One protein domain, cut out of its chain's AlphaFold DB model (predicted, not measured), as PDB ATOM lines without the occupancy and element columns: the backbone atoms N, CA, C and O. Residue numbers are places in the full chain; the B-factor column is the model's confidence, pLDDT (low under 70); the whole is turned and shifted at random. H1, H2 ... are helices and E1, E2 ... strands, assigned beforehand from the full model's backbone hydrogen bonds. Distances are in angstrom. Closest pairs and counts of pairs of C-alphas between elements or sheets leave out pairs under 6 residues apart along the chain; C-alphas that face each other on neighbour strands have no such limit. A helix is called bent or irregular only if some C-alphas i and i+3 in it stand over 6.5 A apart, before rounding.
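This is residues 16 to 152 of the 153 residues of an uncharacterized protein of Wuchereria bancrofti (UniProt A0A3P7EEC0). What would one see first? A twisted sheet of five strands makes the middle layer of three, with H2 and H3 over one face and the long H5 over the other. The loop of residues 45 to 61, between E2 and E3, reaches up to 26 A from the mean of the C-alphas. What is it made of? The printed part has 137 residues, of mixed class, with five named helices and five named strands in the order E1 E2 E3 H1 H2 E4 H3 H4 E5 H5; the mixed sheet runs E3 E2 E1 E4 E5. How large is it? It is compact, with a radius of gyration of the C-alphas of 14.3 A and spans of 44 by 33 by 22 A.

Which elements come first? E1, residues 16 to 23, begins at C-alpha 16 (-31.959, -19.112, 40.154) and is 23.1 A long. E2 is residues 39 to 44, E3 62 to 65, H1 66 to 69 and H2 71 to 81, 15.5 A long. Which follow? E4 is residues 87 to 90, H3 94 to 106, 16.5 A long, H4 113 to 116 and E5 118 to 120. H5, residues 135 to 151, is 24.3 A long and ends at C-alpha 151 (-28.303, -30.298, 32.137).

How do the strands pair? E1 E2 E3 form a meander, each strand the antiparallel neighbour of the one before, in two hairpins, with N 22 and O 41 at 2.9 A and N 64 and O 42 at 2.8 A. E1 and E4 are parallel, with N 17 and O 87 at 2.9 A, and so are E4 and E5, with N 119 and O 88 at 2.8 A. Which helices are on the sheet's faces? H2 is over E2 at a height over the sheet of 9.6 A, and H3, irregular but only just with C-alphas 98 and 101 6.50 A apart, is on the same face. H5 is on the opposite face at a height of 8.7 A, along E1 at 25 degrees on the local plane; their closest C-alphas, of Pro 18 and Ile 142, are 6.1 A apart. Where are the short helices? H1 stands at the sheet's level, at a height of 1.3 A, and H4 only grazes the sheet. Are the helix backbones complete? In H2 and H5 every O i to N i+4 pair is within hydrogen-bond range, in H3 6 of 9; H1 and H4 are too short for such a pair.

How far does it reach? The two C-alphas farthest apart, of Asn 53 and Arg 106, are 44.4 A apart. Is it unbroken? The printed part has no cut; the links E1 to E2, E2 to E3 and E5 to H5 are long. Where is confidence low? The pLDDT is under 70 in residues 26 to 32, 49 to 57, 127 to 132 and 151 to 152.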
ATOM      1  N   LEU A  16     -31.018 -18.335  39.357       90.89
ATOM      2  CA  LEU A  16     -31.959 -19.112  40.154       90.89
ATOM      3  C   LEU A  16     -31.520 -19.072  41.613       90.89
ATOM      4  O   LEU A  16     -30.334 -19.215  41.909       90.89
ATOM      5  N   ILE A  17     -32.477 -18.883  42.514       92.77
ATOM      6  CA  ILE A  17     -32.224 -18.730  43.944       92.77
ATOM      7  C   ILE A  17     -32.895 -19.887  44.685       92.77
ATOM      8  O   ILE A  17     -34.062 -19.763  45.066       92.77
ATOM      9  N   PRO A  18     -32.208 -21.028  44.871       92.98
ATOM     10  CA  PRO A  18     -32.637 -22.033  45.831       92.98
ATOM     11  C   PRO A  18     -32.920 -21.377  47.177       92.98
ATOM     12  O   PRO A  18     -32.079 -20.648  47.704       92.98
ATOM     13  N   PHE A  19     -34.117 -21.611  47.700       93.66
ATOM     14  CA  PHE A  19     -34.624 -20.951  48.889       93.66
ATOM     15  C   PHE A  19     -35.367 -21.948  49.771       93.66
ATOM     16  O   PHE A  19     -36.275 -22.657  49.323       93.66
ATOM     17  N   ALA A  20     -35.018 -21.951  51.052       91.73
ATOM     18  CA  ALA A  20     -35.686 -22.743  52.066       91.73
ATOM     19  C   ALA A  20     -35.731 -21.986  53.399       91.73
ATOM     20  O   ALA A  20     -34.905 -21.115  53.678       91.73
ATOM     21  N   LEU A  21     -36.705 -22.316  54.245       91.43
ATOM     22  CA  LEU A  21     -36.813 -21.749  55.590       91.43
ATOM     23  C   LEU A  21     -37.218 -22.812  56.609       91.43
ATOM     24  O   LEU A  21     -37.700 -23.888  56.254       91.43
ATOM     25  N   ARG A  22     -37.031 -22.498  57.891       88.89
ATOM     26  CA  ARG A  22     -37.561 -23.264  59.023       88.89
ATOM     27  C   ARG A  22     -38.306 -22.335  59.962       88.89
ATOM     28  O   ARG A  22     -37.830 -21.245  60.289       88.89
ATOM     29  N   THR A  23     -39.452 -22.788  60.447       88.18
ATOM     30  CA  THR A  23     -40.194 -22.118  61.519       88.18
ATOM     31  C   THR A  23     -39.903 -22.765  62.868       88.18
ATOM     32  O   THR A  23     -39.333 -23.853  62.951       88.18
ATOM     33  N   SER A  24     -40.303 -22.113  63.957       83.81
ATOM     34  CA  SER A  24     -40.241 -22.709  65.295       83.81
ATOM     35  C   SER A  24     -41.279 -23.809  65.535       83.81
ATOM     36  O   SER A  24     -41.277 -24.401  66.612       83.81
ATOM     37  N   GLY A  25     -42.204 -24.006  64.594       76.33
ATOM     38  CA  GLY A  25     -43.297 -24.965  64.675       76.33
ATOM     39  C   GLY A  25     -42.962 -26.286  63.993       76.33
ATOM     40  O   GLY A  25     -41.798 -26.663  63.856       76.33
ATOM     41  N   CYS A  26     -44.008 -26.992  63.563       64.47
ATOM     42  CA  CYS A  26     -43.848 -28.201  62.769       64.47
ATOM     43  C   CYS A  26     -43.211 -27.836  61.425       64.47
ATOM     44  O   CYS A  26     -43.776 -27.056  60.662       64.47
ATOM     45  N   ASN A  27     -42.036 -28.397  61.158       65.59
ATOM     46  CA  ASN A  27     -41.421 -28.390  59.841       65.59
ATOM     47  C   ASN A  27     -41.590 -29.814  59.307       65.59
ATOM     48  O   ASN A  27     -40.724 -30.663  59.512       65.59
ATOM     49  N   ALA A  28     -42.775 -30.118  58.776       58.79
ATOM     50  CA  ALA A  28     -43.017 -31.427  58.191       58.79
ATOM     51  C   ALA A  28     -42.235 -31.554  56.879       58.79
ATOM     52  O   ALA A  28     -41.839 -30.573  56.258       58.79
ATOM     53  N   THR A  29     -42.051 -32.780  56.411       56.87
ATOM     54  CA  THR A  29     -41.227 -33.106  55.237       56.87
ATOM     55  C   THR A  29     -41.593 -32.374  53.943       56.87
ATOM     56  O   THR A  29     -40.753 -32.237  53.061       56.87
ATOM     57  N   LYS A  30     -42.840 -31.910  53.819       60.20
ATOM     58  CA  LYS A  30     -43.323 -31.067  52.712       60.20
ATOM     59  C   LYS A  30     -43.748 -29.670  53.154       60.20
ATOM     60  O   LYS A  30     -44.086 -28.836  52.322       60.20
ATOM     61  N   GLU A  31     -43.761 -29.421  54.456       62.59
ATOM     62  CA  GLU A  31     -44.202 -28.167  55.042       62.59
ATOM     63  C   GLU A  31     -42.989 -27.551  55.726       62.59
ATOM     64  O   GLU A  31     -42.681 -27.855  56.874       62.59
ATOM     65  N   GLN A  32     -42.296 -26.658  55.016       65.25
ATOM     66  CA  GLN A  32     -41.137 -25.910  55.533       65.25
ATOM     67  C   GLN A  32     -41.468 -25.042  56.769       65.25
ATOM     68  O   GLN A  32     -40.608 -24.358  57.319       65.25
ATOM     69  N   GLY A  33     -42.721 -25.056  57.218       70.01
ATOM     70  CA  GLY A  33     -43.172 -24.483  58.464       70.01
ATOM     71  C   GLY A  33     -44.677 -24.263  58.472       70.01
ATOM     72  O   GLY A  33     -45.381 -24.596  57.521       70.01
ATOM     73  N   SER A  34     -45.148 -23.626  59.538       72.62
ATOM     74  CA  SER A  34     -46.526 -23.157  59.674       72.62
ATOM     75  C   SER A  34     -46.547 -21.633  59.768       72.62
ATOM     76  O   SER A  34     -45.678 -21.040  60.409       72.62
ATOM     77  N   ASP A  35     -47.573 -20.995  59.201       75.21
ATOM     78  CA  ASP A  35     -47.843 -19.570  59.415       75.21
ATOM     79  C   ASP A  35     -48.027 -19.207  60.888       75.21
ATOM     80  O   ASP A  35     -47.904 -18.040  61.246       75.21
ATOM     81  N   SER A  36     -48.357 -20.167  61.746       77.20
ATOM     82  CA  SER A  36     -48.623 -19.949  63.166       77.20
ATOM     83  C   SER A  36     -47.341 -19.874  64.001       77.20
ATOM     84  O   SER A  36     -47.400 -19.560  65.188       77.20
ATOM     85  N   ALA A  37     -46.180 -20.128  63.392       83.20
ATOM     86  CA  ALA A  37     -44.885 -20.114  64.051       83.20
ATOM     87  C   ALA A  37     -43.942 -19.072  63.422       83.20
ATOM     88  O   ALA A  37     -43.915 -18.923  62.199       83.20
ATOM     89  N   PRO A  38     -43.135 -18.351  64.224       86.37
ATOM     90  CA  PRO A  38     -42.102 -17.475  63.687       86.37
ATOM     91  C   PRO A  38     -41.069 -18.261  62.869       86.37
ATOM     92  O   PRO A  38     -40.709 -19.393  63.210       86.37
ATOM     93  N   VAL A  39     -40.561 -17.632  61.810       90.89
ATOM     94  CA  VAL A  39     -39.395 -18.126  61.066       90.89
ATOM     95  C   VAL A  39     -38.165 -18.019  61.965       90.89
ATOM     96  O   VAL A  39     -37.921 -16.965  62.548       90.89
ATOM     97  N   ARG A  40     -37.409 -19.112  62.082       91.55
ATOM     98  CA  ARG A  40     -36.148 -19.171  62.834       91.55
ATOM     99  C   ARG A  40     -34.947 -18.946  61.940       91.55
ATOM    100  O   ARG A  40     -34.061 -18.179  62.292       91.55
ATOM    101  N   THR A  41     -34.961 -19.598  60.785       91.85
ATOM    102  CA  THR A  41     -33.819 -19.642  59.882       91.85
ATOM    103  C   THR A  41     -34.309 -19.578  58.447       91.85
ATOM    104  O   THR A  41     -35.306 -20.216  58.101       91.85
ATOM    105  N   ILE A  42     -33.605 -18.821  57.613       93.47
ATOM    106  CA  ILE A  42     -33.747 -18.849  56.158       93.47
ATOM    107  C   ILE A  42     -32.391 -19.216  55.582       93.47
ATOM    108  O   ILE A  42     -31.387 -18.665  56.020       93.47
ATOM    109  N   ALA A  43     -32.366 -20.098  54.593       92.39
ATOM    110  CA  ALA A  43     -31.165 -20.357  53.825       92.39
ATOM    111  C   ALA A  43     -31.441 -20.171  52.339       92.39
ATOM    112  O   ALA A  43     -32.516 -20.514  51.831       92.39
ATOM    113  N   PHE A  44     -30.454 -19.628  51.641       93.63
ATOM    114  CA  PHE A  44     -30.512 -19.455  50.201       93.63
ATOM    115  C   PHE A  44     -29.123 -19.562  49.572       93.63
ATOM    116  O   PHE A  44     -28.098 -19.431  50.238       93.63
ATOM    117  N   THR A  45     -29.088 -19.792  48.265       92.33
ATOM    118  CA  THR A  45     -27.873 -19.646  47.455       92.33
ATOM    119  C   THR A  45     -28.218 -18.999  46.115       92.33
ATOM    120  O   THR A  45     -29.387 -18.875  45.755       92.33
ATOM    121  N   ILE A  46     -27.202 -18.548  45.385       91.36
ATOM    122  CA  ILE A  46     -27.331 -17.930  44.067       91.36
ATOM    123  C   ILE A  46     -26.680 -18.853  43.042       91.36
ATOM    124  O   ILE A  46     -25.459 -19.047  43.053       91.36
ATOM    125  N   ILE A  47     -27.497 -19.371  42.129       88.25
ATOM    126  CA  ILE A  47     -27.068 -20.135  40.961       88.25
ATOM    127  C   ILE A  47     -27.108 -19.205  39.750       88.25
ATOM    128  O   ILE A  47     -28.175 -18.868  39.235       88.25
ATOM    129  N   ASN A  48     -25.932 -18.788  39.283       81.20
ATOM    130  CA  ASN A  48     -25.828 -17.937  38.099       81.20
ATOM    131  C   ASN A  48     -25.988 -18.778  36.828       81.20
ATOM    132  O   ASN A  48     -25.125 -19.611  36.535       81.20
ATOM    133  N   GLN A  49     -27.035 -18.515  36.043       68.74
ATOM    134  CA  GLN A  49     -27.196 -19.119  34.722       68.74
ATOM    135  C   GLN A  49     -26.348 -18.332  33.718       68.74
ATOM    136  O   GLN A  49     -26.745 -17.276  33.224       68.74
ATOM    137  N   ARG A  50     -25.138 -18.815  33.413       60.50
ATOM    138  CA  ARG A  50     -24.390 -18.293  32.264       60.50
ATOM    139  C   ARG A  50     -24.893 -18.986  31.006       60.50
ATOM    140  O   ARG A  50     -24.814 -20.202  30.906       60.50
ATOM    141  N   HIS A  51     -25.302 -18.195  30.015       51.87
ATOM    142  CA  HIS A  51     -25.705 -18.613  28.658       51.87
ATOM    143  C   HIS A  51     -24.640 -19.411  27.870       51.87
ATOM    144  O   HIS A  51     -24.824 -19.709  26.696       51.87
ATOM    145  N   THR A  52     -23.505 -19.760  28.478       46.68
ATOM    146  CA  THR A  52     -22.358 -20.379  27.812       46.68
ATOM    147  C   THR A  52     -21.925 -21.646  28.551       46.68
ATOM    148  O   THR A  52     -21.026 -21.599  29.385       46.68
ATOM    149  N   ASN A  53     -22.609 -22.753  28.250       46.93
ATOM    150  CA  ASN A  53     -22.132 -24.142  28.125       46.93
ATOM    151  C   ASN A  53     -21.136 -24.779  29.118       46.93
ATOM    152  O   ASN A  53     -20.661 -25.876  28.842       46.93
ATOM    153  N   THR A  54     -20.828 -24.196  30.272       47.83
ATOM    154  CA  THR A  54     -19.949 -24.849  31.255       47.83
ATOM    155  C   THR A  54     -20.254 -24.368  32.670       47.83
ATOM    156  O   THR A  54     -19.833 -23.277  33.048       47.83
ATOM    157  N   CYS A  55     -20.934 -25.228  33.433       53.44
ATOM    158  CA  CYS A  55     -21.097 -25.219  34.890       53.44
ATOM    159  C   CYS A  55     -21.831 -24.001  35.490       53.44
ATOM    160  O   CYS A  55     -21.317 -22.878  35.532       53.44
ATOM    161  N   ASN A  56     -23.029 -24.241  36.034       64.51
ATOM    162  CA  ASN A  56     -23.700 -23.277  36.901       64.51
ATOM    163  C   ASN A  56     -22.788 -22.946  38.092       64.51
ATOM    164  O   ASN A  56     -22.403 -23.831  38.856       64.51
ATOM    165  N   LYS A  57     -22.434 -21.670  38.272       65.81
ATOM    166  CA  LYS A  57     -21.645 -21.258  39.438       65.81
ATOM    167  C   LYS A  57     -22.583 -21.086  40.630       65.81
ATOM    168  O   LYS A  57     -23.263 -20.059  40.721       65.81
ATOM    169  N   ILE A  58     -22.586 -22.079  41.518       71.18
ATOM    170  CA  ILE A  58     -23.232 -22.005  42.830       71.18
ATOM    171  C   ILE A  58     -22.390 -21.099  43.736       71.18
ATOM    172  O   ILE A  58     -21.170 -21.251  43.841       71.18
ATOM    173  N   THR A  59     -23.040 -20.122  44.357       74.04
ATOM    174  CA  THR A  59     -22.432 -19.257  45.379       74.04
ATOM    175  C   THR A  59     -22.539 -19.929  46.753       74.04
ATOM    176  O   THR A  59     -23.353 -20.829  46.940       74.04
ATOM    177  N   THR A  60     -21.713 -19.538  47.724       79.93
ATOM    178  CA  THR A  60     -21.791 -20.060  49.099       79.93
ATOM    179  C   THR A  60     -23.225 -19.997  49.633       79.93
ATOM    180  O   THR A  60     -23.926 -19.016  49.391       79.93
ATOM    181  N   ILE A  61     -23.659 -21.053  50.326       82.72
ATOM    182  CA  ILE A  61     -24.952 -21.072  51.014       82.72
ATOM    183  C   ILE A  61     -24.928 -19.996  52.100       82.72
ATOM    184  O   ILE A  61     -24.037 -19.977  52.948       82.72
ATOM    185  N   GLU A  62     -25.905 -19.100  52.061       88.90
ATOM    186  CA  GLU A  62     -26.117 -18.101  53.096       88.90
ATOM    187  C   GLU A  62     -27.252 -18.544  54.011       88.90
ATOM    188  O   GLU A  62     -28.395 -18.680  53.576       88.90
ATOM    189  N   GLU A  63     -26.934 -18.728  55.291       90.58
ATOM    190  CA  GLU A  63     -27.903 -19.004  56.346       90.58
ATOM    191  C   GLU A  63     -28.106 -17.752  57.211       90.58
ATOM    192  O   GLU A  63     -27.158 -17.145  57.718       90.58
ATOM    193  N   LEU A  64     -29.361 -17.336  57.360       93.02
ATOM    194  CA  LEU A  64     -29.777 -16.178  58.138       93.02
ATOM    195  C   LEU A  64     -30.511 -16.637  59.396       93.02
ATOM    196  O   LEU A  64     -31.583 -17.237  59.303       93.02
ATOM    197  N   ASP A  65     -29.980 -16.273  60.563       92.68
ATOM    198  CA  ASP A  65     -30.702 -16.380  61.831       92.68
ATOM    199  C   ASP A  65     -31.770 -15.280  61.920       92.68
ATOM    200  O   ASP A  65     -31.510 -14.126  62.273       92.68
ATOM    201  N   VAL A  66     -32.998 -15.658  61.582       93.49
ATOM    202  CA  VAL A  66     -34.167 -14.778  61.588       93.49
ATOM    203  C   VAL A  66     -34.630 -14.473  63.007       93.49
ATOM    204  O   VAL A  66     -35.224 -13.419  63.234       93.49
ATOM    205  N   THR A  67     -34.327 -15.343  63.971       91.96
ATOM    206  CA  THR A  67     -34.690 -15.127  65.376       91.96
ATOM    207  C   THR A  67     -34.010 -13.872  65.917       91.96
ATOM    208  O   THR A  67     -34.654 -13.063  66.582       91.96
ATOM    209  N   SER A  68     -32.729 -13.692  65.588       93.29
ATOM    210  CA  SER A  68     -31.945 -12.529  66.011       93.29
ATOM    211  C   SER A  68     -32.124 -11.320  65.088       93.29
ATOM    212  O   SER A  68     -32.172 -10.187  65.562       93.29
ATOM    213  N   LEU A  69     -32.214 -11.541  63.772       92.81
ATOM    214  CA  LEU A  69     -32.262 -10.462  62.777       92.81
ATOM    215  C   LEU A  69     -33.659  -9.836  62.628       92.81
ATOM    216  O   LEU A  69     -33.778  -8.651  62.322       92.81
ATOM    217  N   GLY A  70     -34.715 -10.625  62.837       93.26
ATOM    218  CA  GLY A  70     -36.089 -10.282  62.481       93.26
ATOM    219  C   GLY A  70     -36.414 -10.602  61.017       93.26
ATOM    220  O   GLY A  70     -35.578 -10.463  60.124       93.26
ATOM    221  N   LEU A  71     -37.659 -11.028  60.761       94.13
ATOM    222  CA  LEU A  71     -38.087 -11.514  59.440       94.13
ATOM    223  C   LEU A  71     -37.930 -10.462  58.340       94.13
ATOM    224  O   LEU A  71     -37.356 -10.757  57.299       94.13
ATOM    225  N   GLU A  72     -38.396  -9.235  58.565       94.59
ATOM    226  CA  GLU A  72     -38.320  -8.181  57.549       94.59
ATOM    227  C   GLU A  72     -36.867  -7.839  57.185       94.59
ATOM    228  O   GLU A  72     -36.530  -7.720  56.009       94.59
ATOM    229  N   ALA A  73     -35.979  -7.737  58.179       95.07
ATOM    230  CA  ALA A  73     -34.565  -7.461  57.944       95.07
ATOM    231  C   ALA A  73     -33.856  -8.630  57.241       95.07
ATOM    232  O   ALA A  73     -33.027  -8.395  56.362       95.07
ATOM    233  N   ALA A  74     -34.215  -9.877  57.568       95.80
ATOM    234  CA  ALA A  74     -33.714 -11.054  56.866       95.80
ATOM    235  C   ALA A  74     -34.125 -11.048  55.388       95.80
ATOM    236  O   ALA A  74     -33.274 -11.213  54.518       95.80
ATOM    237  N   LEU A  75     -35.398 -10.778  55.090       95.68
ATOM    238  CA  LEU A  75     -35.892 -10.718  53.712       95.68
ATOM    239  C   LEU A  75     -35.247  -9.570  52.926       95.68
ATOM    240  O   LEU A  75     -34.768  -9.794  51.817       95.68
ATOM    241  N   ARG A  76     -35.117  -8.378  53.525       94.32
ATOM    242  CA  ARG A  76     -34.388  -7.254  52.912       94.32
ATOM    243  C   ARG A  76     -32.923  -7.589  52.640       94.32
ATOM    244  O   ARG A  76     -32.366  -7.138  51.645       94.32
ATOM    245  N   LYS A  77     -32.267  -8.366  53.510       94.74
ATOM    246  CA  LYS A  77     -30.887  -8.807  53.267       94.74
ATOM    247  C   LYS A  77     -30.808  -9.691  52.021       94.74
ATOM    248  O   LYS A  77     -29.927  -9.467  51.197       94.74
ATOM    249  N   ILE A  78     -31.739 -10.631  51.855       93.88
ATOM    250  CA  ILE A  78     -31.813 -11.487  50.659       93.88
ATOM    251  C   ILE A  78     -32.029 -10.631  49.413       93.88
ATOM    252  O   ILE A  78     -31.277 -10.760  48.453       93.88
ATOM    253  N   GLU A  79     -32.989  -9.705  49.454       92.81
ATOM    254  CA  GLU A  79     -33.286  -8.782  48.349       92.81
ATOM    255  C   GLU A  79     -32.064  -7.970  47.908       92.81
ATOM    256  O   GLU A  79     -31.834  -7.819  46.715       92.81
ATOM    257  N   ASN A  80     -31.250  -7.496  48.853       92.68
ATOM    258  CA  ASN A  80     -30.034  -6.735  48.552       92.68
ATOM    259  C   ASN A  80     -28.857  -7.605  48.073       92.68
ATOM    260  O   ASN A  80     -27.840  -7.065  47.641       92.68
ATOM    261  N   THR A  81     -28.961  -8.929  48.200       91.31
ATOM    262  CA  THR A  81     -27.883  -9.876  47.873       91.31
ATOM    263  C   THR A  81     -28.110 -10.550  46.522       91.31
ATOM    264  O   THR A  81     -27.154 -10.814  45.792       91.31
ATOM    265  N   VAL A  82     -29.366 -10.833  46.166       89.57
ATOM    266  CA  VAL A  82     -29.697 -11.504  44.905       89.57
ATOM    267  C   VAL A  82     -29.634 -10.530  43.717       89.57
ATOM    268  O   VAL A  82     -30.073  -9.389  43.842       89.57
ATOM    269  N   PRO A  83     -29.127 -10.951  42.543       87.68
ATOM    270  CA  PRO A  83     -29.147 -10.115  41.345       87.68
ATOM    271  C   PRO A  83     -30.571  -9.765  40.897       87.68
ATOM    272  O   PRO A  83     -31.496 -10.575  41.029       87.68
ATOM    273  N   ASP A  84     -30.740  -8.605  40.269       86.35
ATOM    274  CA  ASP A  84     -32.004  -8.243  39.627       86.35
ATOM    275  C   ASP A  84     -32.411  -9.277  38.562       86.35
ATOM    276  O   ASP A  84     -31.579  -9.828  37.839       86.35
ATOM    277  N   GLY A  85     -33.713  -9.549  38.458       84.75
ATOM    278  CA  GLY A  85     -34.244 -10.541  37.512       84.75
ATOM    279  C   GLY A  85     -34.049 -12.002  37.939       84.75
ATOM    280  O   GLY A  85     -34.276 -12.908  37.135       84.75
ATOM    281  N   SER A  86     -33.646 -12.241  39.189       89.63
ATOM    282  CA  SER A  86     -33.576 -13.580  39.771       89.63
ATOM    283  C   SER A  86     -34.957 -14.181  40.047       89.63
ATOM    284  O   SER A  86     -35.939 -13.464  40.253       89.63
ATOM    285  N   VAL A  87     -35.033 -15.513  40.091       91.74
ATOM    286  CA  VAL A  87     -36.257 -16.256  40.435       91.74
ATOM    287  C   VAL A  87     -35.977 -17.223  41.580       91.74
ATOM    288  O   VAL A  87     -35.006 -17.979  41.534       91.74
ATOM    289  N   LEU A  88     -36.840 -17.215  42.599       93.74
ATOM    290  CA  LEU A  88     -36.765 -18.164  43.710       93.74
ATOM    291  C   LEU A  88     -37.110 -19.583  43.241       93.74
ATOM    292  O   LEU A  88     -38.041 -19.772  42.456       93.74
ATOM    293  N   VAL A  89     -36.406 -20.578  43.767       92.48
ATOM    294  CA  VAL A  89     -36.692 -22.000  43.566       92.48
ATOM    295  C   VAL A  89     -36.870 -22.652  44.930       92.48
ATOM    296  O   VAL A  89     -35.976 -22.589  45.771       92.48
ATOM    297  N   THR A  90     -38.028 -23.259  45.165       90.98
ATOM    298  CA  THR A  90     -38.405 -23.835  46.459       90.98
ATOM    299  C   THR A  90     -38.826 -25.289  46.312       90.98
ATOM    300  O   THR A  90     -39.282 -25.722  45.253       90.98
ATOM    301  N   ASN A  91     -38.711 -26.045  47.400       86.90
ATOM    302  CA  ASN A  91     -39.284 -27.378  47.511       86.90
ATOM    303  C   ASN A  91     -40.733 -27.273  48.012       86.90
ATOM    304  O   ASN A  91     -40.992 -27.196  49.212       86.90
ATOM    305  N   GLY A  92     -41.687 -27.206  47.083       85.05
ATOM    306  CA  GLY A  92     -43.090 -26.967  47.400       85.05
ATOM    307  C   GLY A  92     -43.437 -25.484  47.517       85.05
ATOM    308  O   GLY A  92     -42.608 -24.583  47.376       85.05
ATOM    309  N   ILE A  93     -44.716 -25.215  47.778       84.46
ATOM    310  CA  ILE A  93     -45.252 -23.849  47.884       84.46
ATOM    311  C   ILE A  93     -45.190 -23.275  49.304       84.46
ATOM    312  O   ILE A  93     -45.474 -22.089  49.492       84.46
ATOM    313  N   SER A  94     -44.898 -24.112  50.302       84.20
ATOM    314  CA  SER A  94     -45.183 -23.820  51.707       84.20
ATOM    315  C   SER A  94     -44.374 -22.649  52.250       84.20
ATOM    316  O   SER A  94     -44.982 -21.732  52.801       84.20
ATOM    317  N   ALA A  95     -43.055 -22.595  52.026       86.57
ATOM    318  CA  ALA A  95     -42.248 -21.472  52.514       86.57
ATOM    319  C   ALA A  95     -42.800 -20.116  52.073       86.57
ATOM    320  O   ALA A  95     -42.945 -19.207  52.884       86.57
ATOM    321  N   ILE A  96     -43.163 -19.978  50.799       90.52
ATOM    322  CA  ILE A  96     -43.619 -18.692  50.277       90.52
ATOM    323  C   ILE A  96     -45.089 -18.455  50.625       90.52
ATOM    324  O   ILE A  96     -45.429 -17.488  51.307       90.52
ATOM    325  N   ARG A  97     -45.986 -19.341  50.170       88.40
ATOM    326  CA  ARG A  97     -47.439 -19.113  50.234       88.40
ATOM    327  C   ARG A  97     -48.043 -19.378  51.600       88.40
ATOM    328  O   ARG A  97     -49.013 -18.712  51.943       88.40
ATOM    329  N   GLN A  98     -47.514 -20.344  52.343       87.32
ATOM    330  CA  GLN A  98     -48.071 -20.738  53.636       87.32
ATOM    331  C   GLN A  98     -47.308 -20.141  54.812       87.32
ATOM    332  O   GLN A  98     -47.864 -20.115  55.892       87.32
ATOM    333  N   VAL A  99     -46.077 -19.650  54.638       89.89
ATOM    334  CA  VAL A  99     -45.302 -19.070  55.746       89.89
ATOM    335  C   VAL A  99     -45.059 -17.579  55.524       89.89
ATOM    336  O   VAL A  99     -45.617 -16.761  56.255       89.89
ATOM    337  N   LEU A 100     -44.285 -17.197  54.502       92.28
ATOM    338  CA  LEU A 100     -43.886 -15.798  54.313       92.28
ATOM    339  C   LEU A 100     -45.070 -14.862  54.059       92.28
ATOM    340  O   LEU A 100     -45.161 -13.826  54.710       92.28
ATOM    341  N   HIS A 101     -45.985 -15.210  53.148       91.45
ATOM    342  CA  HIS A 101     -47.135 -14.355  52.832       91.45
ATOM    343  C   HIS A 101     -48.033 -14.088  54.060       91.45
ATOM    344  O   HIS A 101     -48.263 -12.916  54.372       91.45
ATOM    345  N   PRO A 102     -48.514 -15.112  54.797       91.48
ATOM    346  CA  PRO A 102     -49.289 -14.893  56.018       91.48
ATOM    347  C   PRO A 102     -48.532 -14.120  57.100       91.48
ATOM    348  O   PRO A 102     -49.116 -13.255  57.757       91.48
ATOM    349  N   LEU A 103     -47.236 -14.396  57.287       91.43
ATOM    350  CA  LEU A 103     -46.428 -13.695  58.286       91.43
ATOM    351  C   LEU A 103     -46.207 -12.227  57.925       91.43
ATOM    352  O   LEU A 103     -46.325 -11.381  58.806       91.43
ATOM    353  N   ALA A 104     -45.950 -11.910  56.656       91.84
ATOM    354  CA  ALA A 104     -45.804 -10.534  56.192       91.84
ATOM    355  C   ALA A 104     -47.083  -9.722  56.423       91.84
ATOM    356  O   ALA A 104     -47.030  -8.624  56.977       91.84
ATOM    357  N   LEU A 105     -48.245 -10.309  56.107       91.54
ATOM    358  CA  LEU A 105     -49.546  -9.701  56.393       91.54
ATOM    359  C   LEU A 105     -49.742  -9.455  57.894       91.54
ATOM    360  O   LEU A 105     -50.153  -8.369  58.292       91.54
ATOM    361  N   ARG A 106     -49.420 -10.442  58.737       90.69
ATOM    362  CA  ARG A 106     -49.580 -10.328  60.194       90.69
ATOM    363  C   ARG A 106     -48.645  -9.295  60.815       90.69
ATOM    364  O   ARG A 106     -49.041  -8.580  61.728       90.69
ATOM    365  N   LEU A 107     -47.415  -9.221  60.317       90.27
ATOM    366  CA  LEU A 107     -46.394  -8.275  60.763       90.27
ATOM    367  C   LEU A 107     -46.516  -6.909  60.071       90.27
ATOM    368  O   LEU A 107     -45.728  -6.015  60.358       90.27
ATOM    369  N   SER A 108     -47.525  -6.728  59.211       92.14
ATOM    370  CA  SER A 108     -47.838  -5.469  58.529       92.14
ATOM    371  C   SER A 108     -46.694  -4.913  57.672       92.14
ATOM    372  O   SER A 108     -46.529  -3.697  57.577       92.14
ATOM    373  N   PHE A 109     -45.931  -5.786  57.006       92.95
ATOM    374  CA  PHE A 109     -44.945  -5.374  56.004       92.95
ATOM    375  C   PHE A 109     -45.249  -5.981  54.630       92.95
ATOM    376  O   PHE A 109     -45.927  -7.001  54.499       92.95
ATOM    377  N   THR A 110     -44.769  -5.317  53.580       91.87
ATOM    378  CA  THR A 110     -44.994  -5.739  52.190       91.87
ATOM    379  C   THR A 110     -43.816  -6.574  51.708       91.87
ATOM    380  O   THR A 110     -42.672  -6.142  51.821       91.87
ATOM    381  N   LEU A 111     -44.093  -7.757  51.155       92.66
ATOM    382  CA  LEU A 111     -43.081  -8.555  50.464       92.66
ATOM    383  C   LEU A 111     -42.688  -7.880  49.148       92.66
ATOM    384  O   LEU A 111     -43.546  -7.366  48.425       92.66
ATOM    385  N   SER A 112     -41.399  -7.894  48.819       92.24
ATOM    386  CA  SER A 112     -40.950  -7.416  47.517       92.24
ATOM    387  C   SER A 112     -41.396  -8.349  46.380       92.24
ATOM    388  O   SER A 112     -41.716  -9.524  46.604       92.24
ATOM    389  N   PRO A 113     -41.346  -7.866  45.123       92.16
ATOM    390  CA  PRO A 113     -41.627  -8.683  43.947       92.16
ATOM    391  C   PRO A 113     -40.823  -9.987  43.840       92.16
ATOM    392  O   PRO A 113     -41.306 -10.917  43.193       92.16
ATOM    393  N   LEU A 114     -39.653 -10.081  44.489       92.51
ATOM    394  CA  LEU A 114     -38.828 -11.293  44.527       92.51
ATOM    395  C   LEU A 114     -39.606 -12.497  45.076       92.51
ATOM    396  O   LEU A 114     -39.511 -13.597  44.538       92.51
ATOM    397  N   PHE A 115     -40.427 -12.285  46.105       93.57
ATOM    398  CA  PHE A 115     -41.180 -13.353  46.771       93.57
ATOM    399  C   PHE A 115     -42.540 -13.637  46.115       93.57
ATOM    400  O   PHE A 115     -43.260 -14.530  46.550       93.57
ATOM    401  N   HIS A 116     -42.916 -12.908  45.058       90.51
ATOM    402  CA  HIS A 116     -44.211 -13.089  44.390       90.51
ATOM    403  C   HIS A 116     -44.200 -14.201  43.334       90.51
ATOM    404  O   HIS A 116     -45.258 -14.735  42.986       90.51
ATOM    405  N   LYS A 117     -43.023 -14.533  42.792       89.96
ATOM    406  CA  LYS A 117     -42.847 -15.549  41.749       89.96
ATOM    407  C   LYS A 117     -41.741 -16.511  42.153       89.96
ATOM    408  O   LYS A 117     -40.634 -16.092  42.462       89.96
ATOM    409  N   PHE A 118     -42.053 -17.798  42.109       92.15
ATOM    410  CA  PHE A 118     -41.120 -18.855  42.458       92.15
ATOM    411  C   PHE A 118     -41.415 -20.116  41.642       92.15
ATOM    412  O   PHE A 118     -42.542 -20.323  41.179       92.15
ATOM    413  N   ILE A 119     -40.390 -20.940  41.465       90.86
ATOM    414  CA  ILE A 119     -40.460 -22.258  40.845       90.86
ATOM    415  C   ILE A 119     -40.554 -23.287  41.965       90.86
ATOM    416  O   ILE A 119     -39.682 -23.367  42.822       90.86
ATOM    417  N   ASP A 120     -41.618 -24.079  41.942       90.21
ATOM    418  CA  ASP A 120     -41.766 -25.238  42.816       90.21
ATOM    419  C   ASP A 120     -41.086 -26.438  42.150       90.21
ATOM    420  O   ASP A 120     -41.626 -27.015  41.202       90.21
ATOM    421  N   ILE A 121     -39.888 -26.783  42.626       88.90
ATOM    422  CA  ILE A 121     -39.067 -27.834  42.017       88.90
ATOM    423  C   ILE A 121     -39.667 -29.227  42.200       88.90
ATOM    424  O   ILE A 121     -39.516 -30.086  41.332       88.90
ATOM    425  N   SER A 122     -40.446 -29.417  43.269       84.92
ATOM    426  CA  SER A 122     -41.096 -30.692  43.585       84.92
ATOM    427  C   SER A 122     -42.114 -31.129  42.523       84.92
ATOM    428  O   SER A 122     -42.520 -32.289  42.475       84.92
ATOM    429  N   ARG A 123     -42.529 -30.198  41.649       84.99
ATOM    430  CA  ARG A 123     -43.404 -30.472  40.501       84.99
ATOM    431  C   ARG A 123     -42.704 -31.178  39.351       84.99
ATOM    432  O   ARG A 123     -43.393 -31.763  38.522       84.99
ATOM    433  N   PHE A 124     -41.384 -31.069  39.274       81.19
ATOM    434  CA  PHE A 124     -40.584 -31.685  38.223       81.19
ATOM    435  C   PHE A 124     -39.947 -32.983  38.712       81.19
ATOM    436  O   PHE A 124     -39.940 -33.969  37.984       81.19
ATOM    437  N   GLU A 125     -39.481 -32.996  39.962       72.16
ATOM    438  CA  GLU A 125     -38.851 -34.157  40.579       72.16
ATOM    439  C   GLU A 125     -39.189 -34.217  42.072       72.16
ATOM    440  O   GLU A 125     -39.059 -33.231  42.799       72.16
ATOM    441  N   ALA A 126     -39.644 -35.379  42.545       70.66
ATOM    442  CA  ALA A 126     -39.914 -35.575  43.963       70.66
ATOM    443  C   ALA A 126     -38.587 -35.672  44.726       70.66
ATOM    444  O   ALA A 126     -37.891 -36.680  44.638       70.66
ATOM    445  N   LEU A 127     -38.254 -34.637  45.498       68.51
ATOM    446  CA  LEU A 127     -37.065 -34.653  46.344       68.51
ATOM    447  C   LEU A 127     -37.215 -35.707  47.460       68.51
ATOM    448  O   LEU A 127     -38.314 -35.850  48.016       68.51
ATOM    449  N   PRO A 128     -36.148 -36.462  47.788       64.82
ATOM    450  CA  PRO A 128     -36.202 -37.521  48.783       64.82
ATOM    451  C   PRO A 128     -36.640 -36.960  50.135       64.82
ATOM    452  O   PRO A 128     -36.105 -35.980  50.652       64.82
ATOM    453  N   VAL A 129     -37.664 -37.602  50.689       58.61
ATOM    454  CA  VAL A 129     -38.319 -37.201  51.925       58.61
ATOM    455  C   VAL A 129     -37.660 -37.946  53.079       58.61
ATOM    456  O   VAL A 129     -38.072 -39.057  53.402       58.61
ATOM    457  N   ASP A 130     -36.656 -37.337  53.706       59.73
ATOM    458  CA  ASP A 130     -36.216 -37.764  55.033       59.73
ATOM    459  C   ASP A 130     -36.724 -36.774  56.090       59.73
ATOM    460  O   ASP A 130     -36.591 -35.556  55.953       59.73
ATOM    461  N   GLY A 131     -37.347 -37.298  57.147       57.05
ATOM    462  CA  GLY A 131     -37.977 -36.524  58.223       57.05
ATOM    463  C   GLY A 131     -37.008 -35.678  59.049       57.05
ATOM    464  O   GLY A 131     -37.448 -34.914  59.904       57.05
ATOM    465  N   GLN A 132     -35.704 -35.819  58.804       63.94
ATOM    466  CA  GLN A 132     -34.618 -35.127  59.497       63.94
ATOM    467  C   GLN A 132     -33.725 -34.306  58.554       63.94
ATOM    468  O   GLN A 132     -32.624 -33.926  58.940       63.94
ATOM    469  N   CYS A 133     -34.189 -34.012  57.337       70.85
ATOM    470  CA  CYS A 133     -33.433 -33.227  56.364       70.85
ATOM    471  C   CYS A 133     -33.072 -31.837  56.928       70.85
ATOM    472  O   CYS A 133     -33.958 -31.030  57.262       70.85
ATOM    473  N   SER A 134     -31.769 -31.558  57.059       79.73
ATOM    474  CA  SER A 134     -31.297 -30.243  57.484       79.73
ATOM    475  C   SER A 134     -31.658 -29.181  56.438       79.73
ATOM    476  O   SER A 134     -32.068 -29.481  55.315       79.73
ATOM    477  N   LEU A 135     -31.570 -27.904  56.812       82.19
ATOM    478  CA  LEU A 135     -31.872 -26.822  55.875       82.19
ATOM    479  C   LEU A 135     -30.847 -26.762  54.726       82.19
ATOM    480  O   LEU A 135     -31.211 -26.468  53.589       82.19
ATOM    481  N   GLU A 136     -29.587 -27.088  55.024       82.76
ATOM    482  CA  GLU A 136     -28.509 -27.219  54.043       82.76
ATOM    483  C   GLU A 136     -28.756 -28.399  53.095       82.76
ATOM    484  O   GLU A 136     -28.664 -28.226  51.880       82.76
ATOM    485  N   ASP A 137     -29.161 -29.558  53.625       82.00
ATOM    486  CA  ASP A 137     -29.499 -30.730  52.809       82.00
ATOM    487  C   ASP A 137     -30.652 -30.419  51.849       82.00
ATOM    488  O   ASP A 137     -30.582 -30.739  50.665       82.00
ATOM    489  N   GLU A 138     -31.701 -29.739  52.325       83.08
ATOM    490  CA  GLU A 138     -32.829 -29.356  51.476       83.08
ATOM    491  C   GLU A 138     -32.405 -28.395  50.360       83.08
ATOM    492  O   GLU A 138     -32.825 -28.560  49.213       83.08
ATOM    493  N   LEU A 139     -31.544 -27.418  50.660       87.01
ATOM    494  CA  LEU A 139     -30.969 -26.567  49.622       87.01
ATOM    495  C   LEU A 139     -30.130 -27.372  48.634       87.01
ATOM    496  O   LEU A 139     -30.238 -27.130  47.433       87.01
ATOM    497  N   GLY A 140     -29.338 -28.332  49.112       84.94
ATOM    498  CA  GLY A 140     -28.580 -29.252  48.269       84.94
ATOM    499  C   GLY A 140     -29.488 -30.035  47.321       84.94
ATOM    500  O   GLY A 140     -29.216 -30.105  46.125       84.94
ATOM    501  N   LEU A 141     -30.620 -30.540  47.818       84.52
ATOM    502  CA  LEU A 141     -31.630 -31.229  47.016       84.52
ATOM    503  C   LEU A 141     -32.264 -30.311  45.960       84.52
ATOM    504  O   LEU A 141     -32.379 -30.709  44.801       84.52
ATOM    505  N   ILE A 142     -32.617 -29.072  46.320       87.58
ATOM    506  CA  ILE A 142     -33.125 -28.080  45.358       87.58
ATOM    507  C   ILE A 142     -32.055 -27.764  44.299       87.58
ATOM    508  O   ILE A 142     -32.367 -27.716  43.111       87.58
ATOM    509  N   CYS A 143     -30.794 -27.581  44.699       86.26
ATOM    510  CA  CYS A 143     -29.688 -27.333  43.771       86.26
ATOM    511  C   CYS A 143     -29.502 -28.503  42.799       86.26
ATOM    512  O   CYS A 143     -29.411 -28.280  41.593       86.26
ATOM    513  N   ASN A 144     -29.496 -29.736  43.304       83.70
ATOM    514  CA  ASN A 144     -29.356 -30.940  42.488       83.70
ATOM    515  C   ASN A 144     -30.505 -31.074  41.487       83.70
ATOM    516  O   ASN A 144     -30.249 -31.306  40.309       83.70
ATOM    517  N   GLY A 145     -31.747 -30.840  41.920       84.04
ATOM    518  CA  GLY A 145     -32.894 -30.831  41.013       84.04
ATOM    519  C   GLY A 145     -32.770 -29.750  39.932       84.04
ATOM    520  O   GLY A 145     -33.109 -29.986  38.777       84.04
ATOM    521  N   ILE A 146     -32.239 -28.563  40.259       85.57
ATOM    522  CA  ILE A 146     -32.003 -27.509  39.256       85.57
ATOM    523  C   ILE A 146     -30.961 -27.972  38.245       85.57
ATOM    524  O   ILE A 146     -31.160 -27.782  37.048       85.57
ATOM    525  N   HIS A 147     -29.860 -28.563  38.713       82.53
ATOM    526  CA  HIS A 147     -28.820 -29.103  37.844       82.53
ATOM    527  C   HIS A 147     -29.379 -30.171  36.907       82.53
ATOM    528  O   HIS A 147     -29.204 -30.044  35.701       82.53
ATOM    529  N   TYR A 148     -30.126 -31.140  37.439       79.74
ATOM    530  CA  TYR A 148     -30.756 -32.198  36.650       79.74
ATOM    531  C   TYR A 148     -31.677 -31.633  35.555       79.74
ATOM    532  O   TYR A 148     -31.569 -32.001  34.387       79.74
ATOM    533  N   LEU A 149     -32.528 -30.661  35.901       80.46
ATOM    534  CA  LEU A 149     -33.445 -30.031  34.946       80.46
ATOM    535  C   LEU A 149     -32.750 -29.136  33.911       80.46
ATOM    536  O   LEU A 149     -33.293 -28.934  32.826       80.46
ATOM    537  N   CYS A 150     -31.595 -28.556  34.247       75.92
ATOM    538  CA  CYS A 150     -30.846 -27.681  33.342       75.92
ATOM    539  C   CYS A 150     -29.896 -28.449  32.421       75.92
ATOM    540  O   CYS A 150     -29.682 -28.012  31.292       75.92
ATOM    541  N   GLU A 151     -29.285 -29.530  32.907       68.94
ATOM    542  CA  GLU A 151     -28.303 -30.298  32.137       68.94
ATOM    543  C   GLU A 151     -28.978 -31.233  31.134       68.94
ATOM    544  O   GLU A 151     -28.390 -31.466  30.081       68.94
ATOM    545  N   GLY A 152     -30.232 -31.636  31.379       57.53
ATOM    546  CA  GLY A 152     -30.976 -32.522  30.484       57.53
ATOM    547  C   GLY A 152     -30.312 -33.897  30.355       57.53
ATOM    548  O   GLY A 152     -29.118 -34.066  30.582       57.53
TER     549      GLY A 152